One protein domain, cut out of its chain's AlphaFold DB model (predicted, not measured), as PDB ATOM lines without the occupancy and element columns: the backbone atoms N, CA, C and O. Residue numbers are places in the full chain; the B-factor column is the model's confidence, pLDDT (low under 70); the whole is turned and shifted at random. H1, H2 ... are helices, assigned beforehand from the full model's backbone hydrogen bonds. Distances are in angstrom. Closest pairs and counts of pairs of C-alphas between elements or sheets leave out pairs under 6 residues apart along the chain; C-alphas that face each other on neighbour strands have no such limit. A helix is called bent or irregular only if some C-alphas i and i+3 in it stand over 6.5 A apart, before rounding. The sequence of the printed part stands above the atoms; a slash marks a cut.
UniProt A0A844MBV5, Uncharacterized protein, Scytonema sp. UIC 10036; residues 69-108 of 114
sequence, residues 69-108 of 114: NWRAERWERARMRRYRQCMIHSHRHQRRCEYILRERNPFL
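AT A GLANCE: This is residues 69 to 108 of the 114 residues of an uncharacterized protein of Scytonema sp. UIC 10036 (UniProt A0A844MBV5). A long helical hairpin in the outline of a rod: the helix H1 makes most of its length, the chain turns just past the end of H1, and the shorter H2 folds back side by side with it, followed by a tail without a named element, residues 103 to 108. The printed part has 40 residues with two named helices, H1 then H2, and no named strand; its class is all helix. It is only just loose, close to compact, with a radius of gyration of the C-alphas of 10.9 A, and spans 35 by 14 by 6 A.

IN THESE COORDINATES: H1, residues 70 to 89, begins at C-alpha 70 (13.321, 14.074, 41.099) and is 28.8 A long from first to last C-alpha. H2, residues 91 to 102, is 17.9 A long and ends at C-alpha 102 (16.346, 1.224, 25.948). H2 is irregular: C-alphas 92 and 95 are 8.6 A apart.

HOW THE PARTS SIT: H1 and H2 form a helical hairpin, joined by a tight link of one residue. H1 touches H2 with residues 79 to 87 alone; the closest C-alphas, of Cys 86 and Cys 97, are 5.7 A apart. Their lines stand at a shallow tilt of 14 degrees, opposite ways. In H1 every O i to N i+4 pair is within hydrogen-bond range; in H2 3 of 8 are, beside 7 of 9 O i to N i+3 pairs.

THE WHOLE: The two C-alphas farthest apart, of Asn 69 and Arg 92, are 34.8 A apart. The printed part has no cut. Its mean pLDDT is 77.0, with residues 69, 71, 90 to 93 and 107 to 108 under 70.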
ATOM      1  N   ASN A  69      13.947  10.759  43.920       69.69
ATOM      2  CA  ASN A  69      14.956  11.129  42.938       69.69
ATOM      3  C   ASN A  69      14.294  11.901  41.792       69.69
ATOM      4  O   ASN A  69      14.106  11.399  40.684       69.69
ATOM      5  N   TRP A  70      13.935  13.158  42.069       72.88
ATOM      6  CA  TRP A  70      13.321  14.074  41.099       72.88
ATOM      7  C   TRP A  70      14.142  14.207  39.806       72.88
ATOM      8  O   TRP A  70      13.586  14.519  38.751       72.88
ATOM      9  N   ARG A  71      15.462  13.963  39.864       69.56
ATOM     10  CA  ARG A  71      16.346  13.933  38.688       69.56
ATOM     11  C   ARG A  71      16.066  12.709  37.825       69.56
ATOM     12  O   ARG A  71      15.920  12.866  36.614       69.56
ATOM     13  N   ALA A  72      15.915  11.535  38.438       73.38
ATOM     14  CA  ALA A  72      15.507  10.318  37.743       73.38
ATOM     15  C   ALA A  72      14.135  10.489  37.086       73.38
ATOM     16  O   ALA A  72      13.982  10.187  35.904       73.38
ATOM     17  N   GLU A  73      13.170  11.062  37.806       74.19
ATOM     18  CA  GLU A  73      11.827  11.294  37.274       74.19
ATOM     19  C   GLU A  73      11.823  12.330  36.132       74.19
ATOM     20  O   GLU A  73      11.201  12.129  35.087       74.19
ATOM     21  N   ARG A  74      12.553  13.444  36.283       79.50
ATOM     22  CA  ARG A  74      12.692  14.468  35.235       79.50
ATOM     23  C   ARG A  74      13.342  13.897  33.977       79.50
ATOM     24  O   ARG A  74      12.885  14.206  32.874       79.50
ATOM     25  N   TRP A  75      14.378  13.078  34.140       83.31
ATOM     26  CA  TRP A  75      15.049  12.409  33.031       83.31
ATOM     27  C   TRP A  75      14.097  11.456  32.303       83.31
ATOM     28  O   TRP A  75      13.993  11.511  31.078       83.31
ATOM     29  N   GLU A  76      13.315  10.675  33.049       79.88
ATOM     30  CA  GLU A  76      12.338   9.743  32.485       79.88
ATOM     31  C   GLU A  76      11.251  10.474  31.682       79.88
ATOM     32  O   GLU A  76      10.956  10.125  30.535       79.88
ATOM     33  N   ARG A  77      10.728  11.590  32.211       82.50
ATOM     34  CA  ARG A  77       9.792  12.450  31.464       82.50
ATOM     35  C   ARG A  77      10.412  13.002  30.177       82.50
ATOM     36  O   ARG A  77       9.725  13.078  29.158       82.50
ATOM     37  N   ALA A  78      11.685  13.399  30.199       82.38
ATOM     38  CA  ALA A  78      12.382  13.908  29.016       82.38
ATOM     39  C   ALA A  78      12.617  12.812  27.963       82.38
ATOM     40  O   ALA A  78      12.424  13.052  26.768       82.38
ATOM     41  N   ARG A  79      12.963  11.592  28.390       85.38
ATOM     42  CA  ARG A  79      13.077  10.409  27.524       85.38
ATOM     43  C   ARG A  79      11.762  10.109  26.811       85.38
ATOM     44  O   ARG A  79      11.738   9.999  25.587       85.38
ATOM     45  N   MET A  80      10.652  10.099  27.548       84.94
ATOM     46  CA  MET A  80       9.328   9.854  26.970       84.94
ATOM     47  C   MET A  80       8.890  10.944  25.982       84.94
ATOM     48  O   MET A  80       8.224  10.638  24.993       84.94
ATOM     49  N   ARG A  81       9.289  12.208  26.188       85.75
ATOM     50  CA  ARG A  81       9.055  13.282  25.202       85.75
ATOM     51  C   ARG A  81       9.802  13.027  23.893       85.75
ATOM     52  O   ARG A  81       9.182  13.111  22.837       85.75
ATOM     53  N   ARG A  82      11.090  12.663  23.965       87.75
ATOM     54  CA  ARG A  82      11.897  12.314  22.782       87.75
ATOM     55  C   ARG A  82      11.314  11.115  22.039       87.75
ATOM     56  O   ARG A  82      11.190  11.159  20.821       87.75
ATOM     57  N   TYR A  83      10.885  10.086  22.770       84.56
ATOM     58  CA  TYR A  83      10.217   8.927  22.180       84.56
ATOM     59  C   TYR A  83       8.939   9.323  21.428       84.56
ATOM     60  O   TYR A  83       8.770   8.950  20.270       84.56
ATOM     61  N   ARG A  84       8.066  10.135  22.042       82.44
ATOM     62  CA  ARG A  84       6.833  10.612  21.392       82.44
ATOM     63  C   ARG A  84       7.120  11.442  20.143       82.44
ATOM     64  O   ARG A  84       6.496  11.203  19.118       82.44
ATOM     65  N   GLN A  85       8.074  12.370  20.206       85.69
ATOM     66  CA  GLN A  85       8.484  13.153  19.036       85.69
ATOM     67  C   GLN A  85       9.029  12.253  17.919       85.69
ATOM     68  O   GLN A  85       8.642  12.411  16.765       85.69
ATOM     69  N   CYS A  86       9.858  11.263  18.258       83.06
ATOM     70  CA  CYS A  86      10.364  10.286  17.295       83.06
ATOM     71  C   CYS A  86       9.226   9.500  16.630       83.06
ATOM     72  O   CYS A  86       9.193   9.387  15.408       83.06
ATOM     73  N   MET A  87       8.257   9.015  17.411       79.06
ATOM     74  CA  MET A  87       7.114   8.269  16.881       79.06
ATOM     75  C   MET A  87       6.248   9.116  15.942       79.06
ATOM     76  O   MET A  87       5.830   8.607  14.908       79.06
ATOM     77  N   ILE A  88       6.036  10.401  16.255       81.06
ATOM     78  CA  ILE A  88       5.253  11.332  15.421       81.06
ATOM     79  C   ILE A  88       5.943  11.592  14.074       81.06
ATOM     80  O   ILE A  88       5.300  11.564  13.029       81.06
ATOM     81  N   HIS A  89       7.255  11.839  14.079       78.69
ATOM     82  CA  HIS A  89       7.987  12.227  12.866       78.69
ATOM     83  C   HIS A  89       8.541  11.045  12.067       78.69
ATOM     84  O   HIS A  89       8.975  11.212  10.930       78.69
ATOM     85  N   SER A  90       8.595   9.848  12.646       68.94
ATOM     86  CA  SER A  90       9.285   8.699  12.055       68.94
ATOM     87  C   SER A  90       8.516   7.398  12.264       68.94
ATOM     88  O   SER A  90       9.087   6.387  12.667       68.94
ATOM     89  N   HIS A  91       7.227   7.397  11.909       60.53
ATOM     90  CA  HIS A  91       6.350   6.220  11.978       60.53
ATOM     91  C   HIS A  91       6.933   4.960  11.299       60.53
ATOM     92  O   HIS A  91       6.720   3.854  11.787       60.53
ATOM     93  N   ARG A  92       7.722   5.095  10.217       65.25
ATOM     94  CA  ARG A  92       8.401   3.960   9.547       65.25
ATOM     95  C   ARG A  92       9.647   3.438  10.277       65.25
ATOM     96  O   ARG A  92      10.134   2.360   9.952       65.25
ATOM     97  N   HIS A  93      10.169   4.165  11.264       67.69
ATOM     98  CA  HIS A  93      11.393   3.825  11.993       67.69
ATOM     99  C   HIS A  93      11.121   3.538  13.472       67.69
ATOM    100  O   HIS A  93      11.876   3.967  14.344       67.69
ATOM    101  N   GLN A  94      10.075   2.758  13.755       71.75
ATOM    102  CA  GLN A  94       9.709   2.340  15.112       71.75
ATOM    103  C   GLN A  94      10.906   1.776  15.897       71.75
ATOM    104  O   GLN A  94      11.166   2.210  17.016       71.75
ATOM    105  N   ARG A  95      11.736   0.926  15.265       74.44
ATOM    106  CA  ARG A  95      12.976   0.391  15.868       74.44
ATOM    107  C   ARG A  95      13.968   1.475  16.295       74.44
ATOM    108  O   ARG A  95      14.693   1.298  17.268       74.44
ATOM    109  N   ARG A  96      14.019   2.601  15.578       73.44
ATOM    110  CA  ARG A  96      14.904   3.723  15.913       73.44
ATOM    111  C   ARG A  96      14.408   4.454  17.162       73.44
ATOM    112  O   ARG A  96      15.212   4.819  18.011       73.44
ATOM    113  N   CYS A  97      13.091   4.593  17.300       77.69
ATOM    114  CA  CYS A  97      12.467   5.165  18.489       77.69
ATOM    115  C   CYS A  97      12.548   4.218  19.697       77.69
ATOM    116  O   CYS A  97      12.713   4.682  20.822       77.69
ATOM    117  N   GLU A  98      12.526   2.899  19.488       80.56
ATOM    118  CA  GLU A  98      12.735   1.914  20.558       80.56
ATOM    119  C   GLU A  98      14.105   2.035  21.237       80.56
ATOM    120  O   GLU A  98      14.201   1.761  22.433       80.56
ATOM    121  N   TYR A  99      15.156   2.489  20.539       80.19
ATOM    122  CA  TYR A  99      16.449   2.753  21.190       80.19
ATOM    123  C   TYR A  99      16.323   3.776  22.322       80.19
ATOM    124  O   TYR A  99      16.969   3.612  23.354       80.19
ATOM    125  N   ILE A 100      15.431   4.763  22.185       79.44
ATOM    126  CA  ILE A 100      15.163   5.759  23.230       79.44
ATOM    127  C   ILE A 100      14.573   5.078  24.472       79.44
ATOM    128  O   ILE A 100      14.949   5.417  25.587       79.44
ATOM    129  N   LEU A 101      13.702   4.076  24.306       77.88
ATOM    130  CA  LEU A 101      13.138   3.308  25.427       77.88
ATOM    131  C   LEU A 101      14.160   2.381  26.103       77.88
ATOM    132  O   LEU A 101      13.964   1.984  27.252       77.88
ATOM    133  N   ARG A 102      15.250   2.041  25.410       77.12
ATOM    134  CA  ARG A 102      16.346   1.224  25.948       77.12
ATOM    135  C   ARG A 102      17.431   2.054  26.637       77.12
ATOM    136  O   ARG A 102      18.266   1.473  27.330       77.12
ATOM    137  N   GLU A 103      17.429   3.383  26.486       80.44
ATOM    138  CA  GLU A 103      18.355   4.258  27.212       80.44
ATOM    139  C   GLU A 103      18.188   4.054  28.723       80.44
ATOM    140  O   GLU A 103      17.075   4.134  29.248       80.44
ATOM    141  N   ARG A 104      19.294   3.799  29.430       77.56
ATOM    142  CA  ARG A 104      19.285   3.630  30.886       77.56
ATOM    143  C   ARG A 104      19.259   4.984  31.576       77.56
ATOM    144  O   ARG A 104      20.016   5.882  31.218       77.56
ATOM    145  N   ASN A 105      18.427   5.095  32.605       76.62
ATOM    146  CA  ASN A 105      18.378   6.285  33.439       76.62
ATOM    147  C   ASN A 105      19.631   6.343  34.332       76.62
ATOM    148  O   ASN A 105      19.790   5.477  35.193       76.62
ATOM    149  N   PRO A 106      20.508   7.349  34.178       73.12
ATOM    150  CA  PRO A 106      21.757   7.436  34.941       73.12
ATOM    151  C   PRO A 106      21.541   7.792  36.421       73.12
ATOM    152  O   PRO A 106      22.487   7.777  37.211       73.12
ATOM    153  N   PHE A 107      20.312   8.157  36.794       68.94
ATOM    154  CA  PHE A 107      19.932   8.520  38.153       68.94
ATOM    155  C   PHE A 107      19.243   7.371  38.906       68.94
ATOM    156  O   PHE A 107      19.134   7.447  40.128       68.94
ATOM    157  N   LEU A 108      18.813   6.300  38.222       63.94
ATOM    158  CA  LEU A 108      18.347   5.085  38.899       63.94
ATOM    159  C   LEU A 108      19.523   4.449  39.660       63.94
ATOM    160  O   LEU A 108      20.627   4.345  39.134       63.94
TER     161      LEU A 108